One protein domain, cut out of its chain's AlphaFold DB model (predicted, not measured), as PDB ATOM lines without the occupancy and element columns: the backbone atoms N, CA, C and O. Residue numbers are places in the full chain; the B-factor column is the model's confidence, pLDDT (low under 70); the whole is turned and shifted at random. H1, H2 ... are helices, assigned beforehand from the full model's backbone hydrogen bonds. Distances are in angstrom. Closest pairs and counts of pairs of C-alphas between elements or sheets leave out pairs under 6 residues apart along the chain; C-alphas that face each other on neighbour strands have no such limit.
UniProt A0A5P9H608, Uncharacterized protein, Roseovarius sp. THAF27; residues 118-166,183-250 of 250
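AT A GLANCE: This is residues 118 to 166 and 183 to 250 of the 250 residues of an uncharacterized protein of Roseovarius sp. THAF27 (UniProt A0A5P9H608). Look first for two helical hairpins, H1 with H2 and H3 with H4, set together as a splayed up-and-down bundle of four helices; H2 is the longest, and its later residues run on past its contacts with the other three. H5 leads away from the end of H4 as an arm, and its tip, residues 243 to 246, sticks out together with the tail to residue 250. The printed part has 117 residues with five named helices, in the order H1 to H5, and no named strand; its class is all helix. It is only just loose, close to compact, with a radius of gyration of the C-alphas of 16.5 A, and its elongated outline spans 57 by 32 by 31 A.

IN THESE COORDINATES: Find C-alpha 118 at (23.403, 42.420, 61.521); from there H1, residues 118 to 131, runs 19.7 A. After a tight link, start again at C-alpha 135 at (5.477, 27.169, 59.880), where H2, residues 135 to 159, sets out on its 35.8 A. Beyond the cut, look for H3 at residues 194 to 208, 21.4 A long, and, after a tight link, H4 at residues 213 to 225, 18.0 A long. Another tight link leads to H5, residues 230 to 246, which covers 24.4 A and ends at C-alpha 246 at (25.550, 43.411, 22.281).

HOW THE PARTS SIT: Begin with the bundle of H1, H2, H3 and H4, up and down, each running against the one before it in the chain. In the hairpin of H1 and H2 you will find the closest C-alphas at Ala 129 and Arg 138, 4.0 A apart, with a steep tilt of 40 degrees. H2 touches H3 with residues 136 to 144 alone, closest at the C-alphas of Cys 140 and Leu 205, 5.6 A apart; their shallow tilt of 35.0 degrees is only just short of steep. In the hairpin of H3 and H4, at a shallow tilt of 22 degrees, look at the C-alphas of Ser 206 and Ala 213, the closest, 4.5 A apart. H4 is the hub: it also touches H1, closest at the C-alphas of Met 121 and Leu 215, 6.7 A, and H2, closest at those of Leu 144 and Ala 216, 7.2 A. H4 and H5 touch only at the corner, closest at the C-alphas of Val 223 and Phe 231, 7.1 A. H1 is apart from H3 and H5. In H1, H2, H3, H4 and H5 every O i to N i+4 pair is within hydrogen-bond range.

THE WHOLE: The two C-alphas farthest apart are those of Arg 133 and Pro 250, 58.1 A. Residues 167 to 182 are not printed, and C-alphas 166 and 183 are 28.5 A apart across this cut, in the link from H2 to H3. Residues 249 to 250 have pLDDT under 70; the mean of the printed part is 94.8.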
ATOM      1  N   VAL A 118      23.667  43.619  62.351       97.06
ATOM      2  CA  VAL A 118      23.403  42.420  61.521       97.06
ATOM      3  C   VAL A 118      23.621  41.102  62.277       97.06
ATOM      4  O   VAL A 118      22.879  40.145  62.082       97.06
ATOM      5  N   ARG A 119      24.596  41.044  63.197       96.81
ATOM      6  CA  ARG A 119      24.839  39.845  64.027       96.81
ATOM      7  C   ARG A 119      23.611  39.433  64.852       96.81
ATOM      8  O   ARG A 119      23.376  38.243  65.065       96.81
ATOM      9  N   TRP A 120      22.843  40.415  65.314       98.19
ATOM     10  CA  TRP A 120      21.628  40.215  66.093       98.19
ATOM     11  C   TRP A 120      20.428  39.930  65.208       98.19
ATOM     12  O   TRP A 120      19.598  39.117  65.600       98.19
ATOM     13  N   MET A 121      20.386  40.484  63.993       98.69
ATOM     14  CA  MET A 121      19.392  40.086  62.993       98.69
ATOM     15  C   MET A 121      19.516  38.589  62.680       98.69
ATOM     16  O   MET A 121      18.543  37.853  62.796       98.69
ATOM     17  N   VAL A 122      20.737  38.117  62.389       98.50
ATOM     18  CA  VAL A 122      21.006  36.689  62.145       98.50
ATOM     19  C   VAL A 122      20.621  35.849  63.360       98.50
ATOM     20  O   VAL A 122      19.932  34.847  63.213       98.50
ATOM     21  N   SER A 123      20.998  36.282  64.566       98.44
ATOM     22  CA  SER A 123      20.655  35.545  65.787       98.44
ATOM     23  C   SER A 123      19.144  35.483  66.037       98.44
ATOM     24  O   SER A 123      18.656  34.446  66.472       98.44
ATOM     25  N   SER A 124      18.406  36.549  65.718       98.75
ATOM     26  CA  SER A 124      16.941  36.585  65.816       98.75
ATOM     27  C   SER A 124      16.298  35.662  64.778       98.75
ATOM     28  O   SER A 124      15.366  34.936  65.106       98.75
ATOM     29  N   ALA A 125      16.830  35.619  63.550       98.81
ATOM     30  CA  ALA A 125      16.361  34.710  62.504       98.81
ATOM     31  C   ALA A 125      16.571  33.240  62.896       98.81
ATOM     32  O   ALA A 125      15.667  32.429  62.712       98.81
ATOM     33  N   THR A 126      17.715  32.906  63.505       98.50
ATOM     34  CA  THR A 126      17.942  31.574  64.087       98.50
ATOM     35  C   THR A 126      16.937  31.269  65.203       98.50
ATOM     36  O   THR A 126      16.407  30.168  65.248       98.50
ATOM     37  N   THR A 127      16.613  32.232  66.074       98.56
ATOM     38  CA  THR A 127      15.590  32.029  67.117       98.56
ATOM     39  C   THR A 127      14.203  31.779  66.522       98.56
ATOM     40  O   THR A 127      13.507  30.884  66.989       98.56
ATOM     41  N   PHE A 128      13.810  32.485  65.457       98.75
ATOM     42  CA  PHE A 128      12.580  32.165  64.719       98.75
ATOM     43  C   PHE A 128      12.625  30.782  64.059       98.75
ATOM     44  O   PHE A 128      11.605  30.100  64.023       98.75
ATOM     45  N   ALA A 129      13.786  30.357  63.553       98.50
ATOM     46  CA  ALA A 129      13.968  29.024  62.981       98.50
ATOM     47  C   ALA A 129      13.707  27.922  64.019       98.50
ATOM     48  O   ALA A 129      12.985  26.969  63.732       98.50
ATOM     49  N   ASP A 130      14.274  28.092  65.216       97.06
ATOM     50  CA  ASP A 130      14.188  27.123  66.309       97.06
ATOM     51  C   ASP A 130      12.794  27.130  66.966       97.06
ATOM     52  O   ASP A 130      12.258  26.067  67.273       97.06
ATOM     53  N   HIS A 131      12.194  28.314  67.154       97.81
ATOM     54  CA  HIS A 131      11.051  28.503  68.063       97.81
ATOM     55  C   HIS A 131       9.812  29.150  67.443       97.81
ATOM     56  O   HIS A 131       8.855  29.427  68.162       97.81
ATOM     57  N   GLY A 132       9.806  29.426  66.135       97.56
ATOM     58  CA  GLY A 132       8.694  30.093  65.449       97.56
ATOM     59  C   GLY A 132       7.333  29.469  65.780       97.56
ATOM     60  O   GLY A 132       7.184  28.246  65.732       97.56
ATOM     61  N   ARG A 133       6.332  30.305  66.077       97.50
ATOM     62  CA  ARG A 133       4.948  29.891  66.372       97.50
ATOM     63  C   ARG A 133       4.243  29.333  65.136       97.50
ATOM     64  O   ARG A 133       3.421  28.429  65.257       97.50
ATOM     65  N   THR A 134       4.597  29.818  63.947       98.06
ATOM     66  CA  THR A 134       4.039  29.366  62.662       98.06
ATOM     67  C   THR A 134       5.074  28.607  61.830       98.06
ATOM     68  O   THR A 134       6.285  28.711  62.047       98.06
ATOM     69  N   GLY A 135       4.600  27.821  60.857       98.31
ATOM     70  CA  GLY A 135       5.477  27.169  59.880       98.31
ATOM     71  C   GLY A 135       6.288  28.181  59.066       98.31
ATOM     72  O   GLY A 135       7.481  27.965  58.850       98.31
ATOM     73  N   ASP A 136       5.676  29.311  58.707       98.06
ATOM     74  CA  ASP A 136       6.318  30.375  57.931       98.06
ATOM     75  C   ASP A 136       7.425  31.080  58.716       98.06
ATOM     76  O   ASP A 136       8.507  31.297  58.172       98.06
ATOM     77  N   GLN A 137       7.226  31.342  60.016       98.56
ATOM     78  CA  GLN A 137       8.285  31.866  60.888       98.56
ATOM     79  C   GLN A 137       9.503  30.941  60.916       98.56
ATOM     80  O   GLN A 137      10.631  31.403  60.720       98.56
ATOM     81  N   ARG A 138       9.286  29.632  61.101       98.75
ATOM     82  CA  ARG A 138      10.378  28.648  61.151       98.75
ATOM     83  C   ARG A 138      11.086  28.518  59.804       98.75
ATOM     84  O   ARG A 138      12.315  28.550  59.746       98.75
ATOM     85  N   ALA A 139      10.327  28.427  58.712       98.69
ATOM     86  CA  ALA A 139      10.874  28.303  57.363       98.69
ATOM     87  C   ALA A 139      11.654  29.557  56.938       98.69
ATOM     88  O   ALA A 139      12.779  29.452  56.443       98.69
ATOM     89  N   CYS A 140      11.085  30.744  57.162       98.75
ATOM     90  CA  CYS A 140      11.725  32.017  56.846       98.75
ATOM     91  C   CYS A 140      12.976  32.233  57.709       98.75
ATOM     92  O   CYS A 140      14.047  32.519  57.169       98.75
ATOM     93  N   GLY A 141      12.877  32.008  59.025       98.75
ATOM     94  CA  GLY A 141      14.003  32.095  59.958       98.75
ATOM     95  C   GLY A 141      15.158  31.171  59.570       98.75
ATOM     96  O   GLY A 141      16.301  31.623  59.458       98.75
ATOM     97  N   MET A 142      14.864  29.901  59.266       98.75
ATOM     98  CA  MET A 142      15.865  28.927  58.817       98.75
ATOM     99  C   MET A 142      16.518  29.363  57.503       98.75
ATOM    100  O   MET A 142      17.745  29.379  57.386       98.75
ATOM    101  N   GLY A 143      15.709  29.767  56.520       98.69
ATOM    102  CA  GLY A 143      16.198  30.209  55.219       98.69
ATOM    103  C   GLY A 143      17.118  31.430  55.307       98.69
ATOM    104  O   GLY A 143      18.167  31.460  54.660       98.69
ATOM    105  N   LEU A 144      16.776  32.409  56.150       98.75
ATOM    106  CA  LEU A 144      17.607  33.586  56.410       98.75
ATOM    107  C   LEU A 144      18.898  33.233  57.152       98.75
ATOM    108  O   LEU A 144      19.964  33.721  56.767       98.75
ATOM    109  N   SER A 145      18.824  32.376  58.177       98.31
ATOM    110  CA  SER A 145      19.999  31.932  58.937       98.31
ATOM    111  C   SER A 145      21.003  31.241  58.015       98.31
ATOM    112  O   SER A 145      22.160  31.655  57.937       98.31
ATOM    113  N   VAL A 146      20.549  30.257  57.231       98.44
ATOM    114  CA  VAL A 146      21.401  29.517  56.287       98.44
ATOM    115  C   VAL A 146      21.966  30.434  55.203       98.44
ATOM    116  O   VAL A 146      23.148  30.320  54.871       98.44
ATOM    117  N   LEU A 147      21.168  31.362  54.663       98.50
ATOM    118  CA  LEU A 147      21.635  32.322  53.659       98.50
ATOM    119  C   LEU A 147      22.794  33.173  54.192       98.50
ATOM    120  O   LEU A 147      23.839  33.266  53.543       98.50
ATOM    121  N   PHE A 148      22.630  33.781  55.366       98.56
ATOM    122  CA  PHE A 148      23.648  34.659  55.944       98.56
ATOM    123  C   PHE A 148      24.885  33.891  56.412       98.56
ATOM    124  O   PHE A 148      26.002  34.360  56.182       98.56
ATOM    125  N   ASP A 149      24.721  32.698  56.986       98.19
ATOM    126  CA  ASP A 149      25.847  31.840  57.364       98.19
ATOM    127  C   ASP A 149      26.628  31.364  56.133       98.19
ATOM    128  O   ASP A 149      27.862  31.367  56.144       98.19
ATOM    129  N   THR A 150      25.937  31.051  55.033       98.31
ATOM    130  CA  THR A 150      26.581  30.675  53.766       98.31
ATOM    131  C   THR A 150      27.325  31.856  53.146       98.31
ATOM    132  O   THR A 150      28.470  31.691  52.728       98.31
ATOM    133  N   ILE A 151      26.727  33.057  53.122       97.56
ATOM    134  CA  ILE A 151      27.414  34.281  52.672       97.56
ATOM    135  C   ILE A 151      28.658  34.513  53.529       97.56
ATOM    136  O   ILE A 151      29.734  34.755  52.989       97.56
ATOM    137  N   LYS A 152      28.542  34.405  54.855       97.31
ATOM    138  CA  LYS A 152      29.669  34.587  55.769       97.31
ATOM    139  C   LYS A 152      30.782  33.581  55.493       97.31
ATOM    140  O   LYS A 152      31.933  33.993  55.392       97.31
ATOM    141  N   LEU A 153      30.462  32.294  55.364       97.75
ATOM    142  CA  LEU A 153      31.446  31.247  55.090       97.75
ATOM    143  C   LEU A 153      32.151  31.495  53.751       97.75
ATOM    144  O   LEU A 153      33.379  31.537  53.699       97.75
ATOM    145  N   TYR A 154      31.367  31.724  52.698       96.75
ATOM    146  CA  TYR A 154      31.871  31.957  51.350       96.75
ATOM    147  C   TYR A 154      32.735  33.226  51.273       96.75
ATOM    148  O   TYR A 154      33.842  33.183  50.748       96.75
ATOM    149  N   GLU A 155      32.270  34.366  51.796       96.00
ATOM    150  CA  GLU A 155      33.035  35.618  51.706       96.00
ATOM    151  C   GLU A 155      34.282  35.590  52.609       96.00
ATOM    152  O   GLU A 155      35.279  36.233  52.282       96.00
ATOM    153  N   SER A 156      34.260  34.819  53.706       95.94
ATOM    154  CA  SER A 156      35.439  34.608  54.560       95.94
ATOM    155  C   SER A 156      36.515  33.810  53.830       95.94
ATOM    156  O   SER A 156      37.654  34.263  53.778       95.94
ATOM    157  N   GLU A 157      36.171  32.673  53.216       96.56
ATOM    158  CA  GLU A 157      37.105  31.914  52.367       96.56
ATOM    159  C   GLU A 157      37.629  32.801  51.234       96.56
ATOM    160  O   GLU A 157      38.839  32.974  51.076       96.56
ATOM    161  N   ARG A 158      36.718  33.493  50.543       94.44
ATOM    162  CA  ARG A 158      37.050  34.394  49.443       94.44
ATOM    163  C   ARG A 158      38.058  35.474  49.849       94.44
ATOM    164  O   ARG A 158      38.864  35.885  49.005       94.44
ATOM    165  N   SER A 159      38.010  35.964  51.086       93.81
ATOM    166  CA  SER A 159      38.902  37.027  51.560       93.81
ATOM    167  C   SER A 159      40.387  36.642  51.493       93.81
ATOM    168  O   SER A 159      41.227  37.512  51.274       93.81
ATOM    169  N   TYR A 160      40.707  35.343  51.536       95.19
ATOM    170  CA  TYR A 160      42.072  34.826  51.393       95.19
ATOM    171  C   TYR A 160      42.591  34.831  49.947       95.19
ATOM    172  O   TYR A 160      43.783  34.646  49.723       95.19
ATOM    173  N   SER A 161      41.744  35.111  48.949       92.25
ATOM    174  CA  SER A 161      42.174  35.226  47.543       92.25
ATOM    175  C   SER A 161      42.996  36.487  47.228       92.25
ATOM    176  O   SER A 161      43.444  36.651  46.094       92.25
ATOM    177  N   GLY A 162      43.108  37.434  48.168       90.50
ATOM    178  CA  GLY A 162      43.725  38.749  47.946       90.50
ATOM    179  C   GLY A 162      42.889  39.713  47.089       90.50
ATOM    180  O   GLY A 162      43.264  40.868  46.896       90.50
ATOM    181  N   LEU A 163      41.733  39.280  46.577       90.25
ATOM    182  CA  LEU A 163      40.819  40.139  45.832       90.25
ATOM    183  C   LEU A 163      39.786  40.769  46.766       90.25
ATOM    184  O   LEU A 163      39.176  40.087  47.587       90.25
ATOM    185  N   SER A 164      39.483  42.052  46.554       91.25
ATOM    186  CA  SER A 164      38.380  42.695  47.271       91.25
ATOM    187  C   SER A 164      37.044  41.996  46.986       91.25
ATOM    188  O   SER A 164      36.806  41.506  45.877       91.25
ATOM    189  N   GLY A 165      36.110  42.035  47.945       90.06
ATOM    190  CA  GLY A 165      34.753  41.491  47.764       90.06
ATOM    191  C   GLY A 165      33.995  42.107  46.576       90.06
ATOM    192  O   GLY A 165      33.067  41.510  46.038       90.06
ATOM    193  N   ARG A 166      34.431  43.275  46.088       94.25
ATOM    194  CA  ARG A 166      33.883  43.935  44.892       94.25
ATOM    195  C   ARG A 166      34.524  43.450  43.593       94.25
ATOM    196  O   ARG A 166      33.953  43.664  42.524       94.25
ATOM    197  N   ALA A 183      27.866  16.725  41.018       87.88
ATOM    198  CA  ALA A 183      27.469  16.632  39.611       87.88
ATOM    199  C   ALA A 183      26.400  17.659  39.172       87.88
ATOM    200  O   ALA A 183      25.740  17.477  38.148       87.88
ATOM    201  N   VAL A 184      26.238  18.769  39.903       89.06
ATOM    202  CA  VAL A 184      25.273  19.805  39.520       89.06
ATOM    203  C   VAL A 184      25.776  20.613  38.329       89.06
ATOM    204  O   VAL A 184      26.968  20.880  38.164       89.06
ATOM    205  N   THR A 185      24.849  21.064  37.485       87.75
ATOM    206  CA  THR A 185      25.212  21.951  36.379       87.75
ATOM    207  C   THR A 185      25.672  23.302  36.922       87.75
ATOM    208  O   THR A 185      25.115  23.842  37.878       87.75
ATOM    209  N   ARG A 186      26.700  23.881  36.292       87.12
ATOM    210  CA  ARG A 186      27.176  25.219  36.650       87.12
ATOM    211  C   ARG A 186      26.074  26.251  36.505       87.12
ATOM    212  O   ARG A 186      25.343  26.274  35.517       87.12
ATOM    213  N   TYR A 187      26.078  27.201  37.427       90.44
ATOM    214  CA  TYR A 187      25.217  28.360  37.332       90.44
ATOM    215  C   TYR A 187      25.464  29.156  36.033       90.44
ATOM    216  O   TYR A 187      26.593  29.538  35.700       90.44
ATOM    217  N   SER A 188      24.388  29.416  35.286       89.12
ATOM    218  CA  SER A 188      24.443  30.157  34.026       89.12
ATOM    219  C   SER A 188      24.472  31.664  34.275       89.12
ATOM    220  O   SER A 188      23.456  32.288  34.553       89.12
ATOM    221  N   PHE A 189      25.612  32.305  34.021       88.56
ATOM    222  CA  PHE A 189      25.686  33.775  33.973       88.56
ATOM    223  C   PHE A 189      25.031  34.389  32.715       88.56
ATOM    224  O   PHE A 189      25.144  35.591  32.502       88.56
ATOM    225  N   LYS A 190      24.417  33.580  31.834       86.56
ATOM    226  CA  LYS A 190      23.603  34.060  30.699       86.56
ATOM    227  C   LYS A 190      22.134  34.192  31.094       86.56
ATOM    228  O   LYS A 190      21.509  35.176  30.730       86.56
ATOM    229  N   SER A 191      21.599  33.162  31.737       87.19
ATOM    230  CA  SER A 191      20.154  32.937  31.871       87.19
ATOM    231  C   SER A 191      19.746  32.386  33.235       87.19
ATOM    232  O   SER A 191      18.566  32.166  33.457       87.19
ATOM    233  N   GLY A 192      20.698  32.132  34.135       91.81
ATOM    234  CA  GLY A 192      20.413  31.587  35.455       91.81
ATOM    235  C   GLY A 192      19.637  32.572  36.324       91.81
ATOM    236  O   GLY A 192      19.856  33.789  36.275       91.81
ATOM    237  N   ASP A 193      18.755  32.018  37.139       94.19
ATOM    238  CA  ASP A 193      17.787  32.724  37.976       94.19
ATOM    239  C   ASP A 193      17.761  32.216  39.428       94.19
ATOM    240  O   ASP A 193      17.017  32.758  40.237       94.19
ATOM    241  N   LEU A 194      18.600  31.231  39.783       93.94
ATOM    242  CA  LEU A 194      18.721  30.674  41.139       93.94
ATOM    243  C   LEU A 194      18.788  31.761  42.226       93.94
ATOM    244  O   LEU A 194      18.049  31.704  43.198       93.94
ATOM    245  N   ASP A 195      19.637  32.768  42.029       93.56
ATOM    246  CA  ASP A 195      19.783  33.941  42.895       93.56
ATOM    247  C   ASP A 195      18.453  34.673  43.124       93.56
ATOM    248  O   ASP A 195      18.108  34.995  44.258       93.56
ATOM    249  N   LYS A 196      17.691  34.904  42.051       95.06
ATOM    250  CA  LYS A 196      16.401  35.599  42.100       95.06
ATOM    251  C   LYS A 196      15.343  34.728  42.765       95.06
ATOM    252  O   LYS A 196      14.632  35.205  43.641       95.06
ATOM    253  N   ASN A 197      15.284  33.452  42.395       96.81
ATOM    254  CA  ASN A 197      14.313  32.496  42.918       96.81
ATOM    255  C   ASN A 197      14.516  32.248  44.417       96.81
ATOM    256  O   ASN A 197      13.538  32.156  45.156       96.81
ATOM    257  N   MET A 198      15.767  32.184  44.885       96.38
ATOM    258  CA  MET A 198      16.082  32.090  46.313       96.38
ATOM    259  C   MET A 198      15.558  33.306  47.084       96.38
ATOM    260  O   MET A 198      14.860  33.140  48.082       96.38
ATOM    261  N   LEU A 199      15.847  34.522  46.608       97.75
ATOM    262  CA  LEU A 199      15.409  35.751  47.277       97.75
ATOM    263  C   LEU A 199      13.887  35.936  47.215       97.75
ATOM    264  O   LEU A 199      13.289  36.323  48.213       97.75
ATOM    265  N   ALA A 200      13.253  35.607  46.087       98.12
ATOM    266  CA  ALA A 200      11.803  35.692  45.924       98.12
ATOM    267  C   ALA A 200      11.059  34.751  46.882       98.12
ATOM    268  O   ALA A 200      10.076  35.156  47.492       98.12
ATOM    269  N   ARG A 201      11.546  33.518  47.077       97.94
ATOM    270  CA  ARG A 201      10.944  32.570  48.034       97.94
ATOM    271  C   ARG A 201      11.014  33.082  49.471       97.94
ATOM    272  O   ARG A 201      10.017  33.020  50.180       97.94
ATOM    273  N   LEU A 202      12.164  33.615  49.888       98.25
ATOM    274  CA  LEU A 202      12.313  34.204  51.225       98.25
ATOM    275  C   LEU A 202      11.439  35.447  51.400       98.25
ATOM    276  O   LEU A 202      10.871  35.643  52.471       98.25
ATOM    277  N   TRP A 203      11.303  36.257  50.347       98.44
ATOM    278  CA  TRP A 203      10.400  37.401  50.350       98.44
ATOM    279  C   TRP A 203       8.946  36.962  50.546       98.44
ATOM    280  O   TRP A 203       8.283  37.471  51.439       98.44
ATOM    281  N   LEU A 204       8.467  35.969  49.792       98.25
ATOM    282  CA  LEU A 204       7.102  35.448  49.939       98.25
ATOM    283  C   LEU A 204       6.835  34.893  51.345       98.25
ATOM    284  O   LEU A 204       5.798  35.196  51.921       98.25
ATOM    285  N   LEU A 205       7.788  34.159  51.928       97.81
ATOM    286  CA  LEU A 205       7.681  33.706  53.320       97.81
ATOM    287  C   LEU A 205       7.612  34.879  54.309       97.81
ATOM    288  O   LEU A 205       6.920  34.793  55.315       97.81
ATOM    289  N   SER A 206       8.311  35.983  54.026       97.31
ATOM    290  CA  SER A 206       8.224  37.187  54.856       97.31
ATOM    291  C   SER A 206       6.883  37.908  54.735       97.31
ATOM    292  O   SER A 206       6.445  38.515  55.701       97.31
ATOM    293  N   GLU A 207       6.221  37.840  53.577       97.69
ATOM    294  CA  GLU A 207       4.885  38.421  53.390       97.69
ATOM    295  C   GLU A 207       3.796  37.606  54.102       97.69
ATOM    296  O   GLU A 207       2.762  38.160  54.466       97.69
ATOM    297  N   ALA A 208       4.029  36.308  54.314       97.56
ATOM    298  CA  ALA A 208       3.058  35.398  54.914       97.56
ATOM    299  C   ALA A 208       2.902  35.562  56.438       97.56
ATOM    300  O   ALA A 208       1.885  35.148  56.989       97.56
ATOM    301  N   ASP A 209       3.868  36.182  57.129       98.44
ATOM    302  CA  ASP A 209       3.830  36.332  58.586       98.44
ATOM    303  C   ASP A 209       4.308  37.718  59.048       98.44
ATOM    304  O   ASP A 209       5.481  38.082  58.931       98.44
ATOM    305  N   ALA A 210       3.386  38.484  59.636       98.25
ATOM    306  CA  ALA A 210       3.626  39.863  60.058       98.25
ATOM    307  C   ALA A 210       4.672  40.008  61.178       98.25
ATOM    308  O   ALA A 210       5.287  41.068  61.291       98.25
ATOM    309  N   THR A 211       4.900  38.967  61.988       98.50
ATOM    310  CA  THR A 211       5.829  39.028  63.130       98.50
ATOM    311  C   THR A 211       7.278  38.970  62.654       98.50
ATOM    312  O   THR A 211       8.117  39.744  63.114       98.50
ATOM    313  N   ILE A 212       7.588  38.079  61.706       98.62
ATOM    314  CA  ILE A 212       8.949  37.955  61.159       98.62
ATOM    315  C   ILE A 212       9.219  38.914  59.990       98.62
ATOM    316  O   ILE A 212      10.383  39.217  59.704       98.62
ATOM    317  N   ALA A 213       8.174  39.432  59.331       98.69
ATOM    318  CA  ALA A 213       8.294  40.303  58.160       98.69
ATOM    319  C   ALA A 213       9.316  41.448  58.319       98.69
ATOM    320  O   ALA A 213      10.137  41.625  57.411       98.69
ATOM    321  N   PRO A 214       9.347  42.222  59.428       98.62
ATOM    322  CA  PRO A 214      10.292  43.331  59.563       98.62
ATOM    323  C   PRO A 214      11.751  42.869  59.526       98.62
ATOM    324  O   PRO A 214      12.569  43.462  58.816       98.62
ATOM    325  N   LEU A 215      12.060  41.777  60.232       98.81
ATOM    326  CA  LEU A 215      13.389  41.171  60.257       98.81
ATOM    327  C   LEU A 215      13.794  40.683  58.868       98.81
ATOM    328  O   LEU A 215      14.846  41.059  58.345       98.81
ATOM    329  N   ALA A 216      12.936  39.867  58.259       98.69
ATOM    330  CA  ALA A 216      13.207  39.234  56.981       98.69
ATOM    331  C   ALA A 216      13.421  40.266  55.868       98.69
ATOM    332  O   ALA A 216      14.416  40.208  55.143       98.69
ATOM    333  N   ARG A 217      12.544  41.272  55.776       98.62
ATOM    334  CA  ARG A 217      12.657  42.343  54.780       98.62
ATOM    335  C   ARG A 217      13.927  43.172  54.984       98.62
ATOM    336  O   ARG A 217      14.589  43.501  54.000       98.62
ATOM    337  N   ALA A 218      14.306  43.488  56.225       98.56
ATOM    338  CA  ALA A 218      15.554  44.201  56.505       98.56
ATOM    339  C   ALA A 218      16.784  43.384  56.078       98.56
ATOM    340  O   ALA A 218      17.654  43.896  55.372       98.56
ATOM    341  N   MET A 219      16.823  42.094  56.417       98.75
ATOM    342  CA  MET A 219      17.912  41.196  56.028       98.75
ATOM    343  C   MET A 219      18.007  41.024  54.505       98.75
ATOM    344  O   MET A 219      19.096  41.120  53.942       98.75
ATOM    345  N   LEU A 220      16.886  40.842  53.802       98.62
ATOM    346  CA  LEU A 220      16.882  40.736  52.338       98.62
ATOM    347  C   LEU A 220      17.340  42.036  51.664       98.62
ATOM    348  O   LEU A 220      18.080  41.982  50.678       98.62
ATOM    349  N   ARG A 221      16.994  43.205  52.227       98.06
ATOM    350  CA  ARG A 221      17.511  44.505  51.765       98.06
ATOM    351  C   ARG A 221      19.032  44.595  51.877       98.06
ATOM    352  O   ARG A 221      19.657  45.116  50.954       98.06
ATOM    353  N   LEU A 222      19.644  44.061  52.937       97.94
ATOM    354  CA  LEU A 222      21.111  43.996  53.046       97.94
ATOM    355  C   LEU A 222      21.718  43.194  51.889       97.94
ATOM    356  O   LEU A 222      22.701  43.625  51.292       97.94
ATOM    357  N   VAL A 223      21.115  42.058  51.526       97.69
ATOM    358  CA  VAL A 223      21.634  41.194  50.452       97.69
ATOM    359  C   VAL A 223      21.594  41.890  49.091       97.69
ATOM    360  O   VAL A 223      22.561  41.797  48.332       97.69
ATOM    361  N   VAL A 224      20.508  42.602  48.777       97.00
ATOM    362  CA  VAL A 224      20.358  43.280  47.476       97.00
ATOM    363  C   VAL A 224      21.087  44.625  47.392       97.00
ATOM    364  O   VAL A 224      21.306  45.118  46.289       97.00
ATOM    365  N   SER A 225      21.484  45.211  48.525       96.69
ATOM    366  CA  SER A 225      22.203  46.494  48.575       96.69
ATOM    367  C   SER A 225      23.716  46.346  48.766       96.69
ATOM    368  O   SER A 225      24.481  47.173  48.259       96.69
ATOM    369  N   ASP A 226      24.188  45.295  49.447       96.62
ATOM    370  CA  ASP A 226      25.620  45.114  49.671       96.62
ATOM    371  C   ASP A 226      26.331  44.643  48.398       96.62
ATOM    372  O   ASP A 226      26.219  43.517  47.902       96.62
ATOM    373  N   THR A 227      27.162  45.540  47.892       96.00
ATOM    374  CA  THR A 227      27.897  45.386  46.640       96.00
ATOM    375  C   THR A 227      29.113  44.459  46.741       96.00
ATOM    376  O   THR A 227      29.762  44.203  45.718       96.00
ATOM    377  N   ARG A 228      29.429  43.950  47.937       95.50
ATOM    378  CA  ARG A 228      30.580  43.082  48.234       95.50
ATOM    379  C   ARG A 228      30.234  41.597  48.269       95.50
ATOM    380  O   ARG A 228      31.152  40.803  48.420       95.50
ATOM    381  N   THR A 229      28.964  41.218  48.129       96.06
ATOM    382  CA  THR A 229      28.528  39.814  48.199       96.06
ATOM    383  C   THR A 229      28.557  39.121  46.835       96.06
ATOM    384  O   THR A 229      28.593  39.758  45.772       96.06
ATOM    385  N   VAL A 230      28.471  37.789  46.855       95.38
ATOM    386  CA  VAL A 230      28.299  36.962  45.653       95.38
ATOM    387  C   VAL A 230      27.073  37.365  44.834       95.38
ATOM    388  O   VAL A 230      27.155  37.361  43.609       95.38
ATOM    389  N   PHE A 231      25.988  37.818  45.471       96.62
ATOM    390  CA  PHE A 231      24.767  38.260  44.790       96.62
ATOM    391  C   PHE A 231      25.024  39.468  43.882       96.62
ATOM    392  O   PHE A 231      24.709  39.428  42.688       96.62
ATOM    393  N   SER A 232      25.687  40.504  44.405       95.88
ATOM    394  CA  SER A 232      26.113  41.676  43.623       95.88
ATOM    395  C   SER A 232      27.070  41.289  42.491       95.88
ATOM    396  O   SER A 232      26.908  41.711  41.339       95.88
ATOM    397  N   ARG A 233      28.064  40.439  42.784       95.06
ATOM    398  CA  ARG A 233      29.032  40.001  41.766       95.06
ATOM    399  C   ARG A 233      28.365  39.207  40.645       95.06
ATOM    400  O   ARG A 233      28.698  39.439  39.485       95.06
ATOM    401  N   VAL A 234      27.401  38.341  40.954       94.25
ATOM    402  CA  VAL A 234      26.614  37.601  39.956       94.25
ATOM    403  C   VAL A 234      25.874  38.563  39.022       94.25
ATOM    404  O   VAL A 234      25.986  38.397  37.806       94.25
ATOM    405  N   GLN A 235      25.198  39.599  39.542       94.75
ATOM    406  CA  GLN A 235      24.514  40.584  38.686       94.75
ATOM    407  C   GLN A 235      25.490  41.309  37.759       94.75
ATOM    408  O   GLN A 235      25.253  41.420  36.557       94.75
ATOM    409  N   ARG A 236      26.638  41.741  38.286       93.50
ATOM    410  CA  ARG A 236      27.661  42.437  37.491       93.50
ATOM    411  C   ARG A 236      28.286  41.538  36.426       93.50
ATOM    412  O   ARG A 236      28.568  41.998  35.323       93.50
ATOM    413  N   MET A 237      28.468  40.250  36.718       92.12
ATOM    414  CA  MET A 237      28.926  39.269  35.729       92.12
ATOM    415  C   MET A 237      27.887  39.030  34.628       92.12
ATOM    416  O   MET A 237      28.276  38.885  33.465       92.12
ATOM    417  N   LYS A 238      26.587  39.004  34.962       92.25
ATOM    418  CA  LYS A 238      25.494  38.938  33.975       92.25
ATOM    419  C   LYS A 238      25.497  40.180  33.075       92.25
ATOM    420  O   LYS A 238      25.526  40.027  31.855       92.25
ATOM    421  N   ALA A 239      25.568  41.377  33.661       91.88
ATOM    422  CA  ALA A 239      25.610  42.647  32.928       91.88
ATOM    423  C   ALA A 239      26.813  42.728  31.972       91.88
ATOM    424  O   ALA A 239      26.636  42.872  30.764       91.88
ATOM    425  N   ALA A 240      28.029  42.475  32.470       89.12
ATOM    426  CA  ALA A 240      29.241  42.491  31.649       89.12
ATOM    427  C   ALA A 240      29.196  41.476  30.490       89.12
ATOM    428  O   ALA A 240      29.798  41.684  29.434       89.12
ATOM    429  N   ARG A 241      28.498  40.344  30.660       86.88
ATOM    430  CA  ARG A 241      28.282  39.372  29.578       86.88
ATOM    431  C   ARG A 241      27.245  39.836  28.563       86.88
ATOM    432  O   ARG A 241      27.444  39.561  27.381       86.88
ATOM    433  N   ALA A 242      26.167  40.477  29.003       88.94
ATOM    434  CA  ALA A 242      25.160  41.046  28.115       88.94
ATOM    435  C   ALA A 242      25.780  42.133  27.221       88.94
ATOM    436  O   ALA A 242      25.683  42.040  26.000       88.94
ATOM    437  N   GLU A 243      26.549  43.057  27.803       88.31
ATOM    438  CA  GLU A 243      27.270  44.109  27.070       88.31
ATOM    439  C   GLU A 243      28.235  43.542  26.020       88.31
ATOM    440  O   GLU A 243      28.238  43.958  24.864       88.31
ATOM    441  N   ARG A 244      29.040  42.537  26.392       86.25
ATOM    442  CA  ARG A 244      29.966  41.874  25.455       86.25
ATOM    443  C   ARG A 244      29.259  41.189  24.289       86.25
ATOM    444  O   ARG A 244      29.895  40.975  23.264       86.25
ATOM    445  N   ARG A 245      28.001  40.774  24.459       85.12
ATOM    446  CA  ARG A 245      27.207  40.170  23.382       85.12
ATOM    447  C   ARG A 245      26.596  41.212  22.477       85.12
ATOM    448  O   ARG A 245      26.699  41.036  21.275       85.12
ATOM    449  N   ALA A 246      26.053  42.282  23.052       87.81
ATOM    450  CA  ALA A 246      25.550  43.411  22.281       87.81
ATOM    451  C   ALA A 246      26.643  43.973  21.358       87.81
ATOM    452  O   ALA A 246      26.401  44.173  20.184       87.81
ATOM    453  N   ARG A 247      27.893  44.084  21.836       87.19
ATOM    454  CA  ARG A 247      29.044  44.509  21.010       87.19
ATOM    455  C   ARG A 247      29.470  43.525  19.909       87.19
ATOM    456  O   ARG A 247      30.315  43.872  19.095       87.19
ATOM    457  N   LYS A 248      28.999  42.277  19.950       80.56
ATOM    458  CA  LYS A 248      29.337  41.219  18.980       80.56
ATOM    459  C   LYS A 248      28.191  40.906  18.018       80.56
ATOM    460  O   LYS A 248      28.395  40.108  17.108       80.56
ATOM    461  N   GLN A 249      27.006  41.455  18.260       66.00
ATOM    462  CA  GLN A 249      25.896  41.414  17.318       66.00
ATOM    463  C   GLN A 249      26.044  42.655  16.423       66.00
ATOM    464  O   GLN A 249      26.121  43.746  16.986       66.00
ATOM    465  N   PRO A 250      26.227  42.483  15.098       56.28
ATOM    466  CA  PRO A 250      26.365  43.596  14.160       56.28
ATOM    467  C   PRO A 250      25.104  44.462  14.106       56.28
ATOM    468  O   PRO A 250      24.003  43.915  14.355       56.28
TER     469      PRO A 250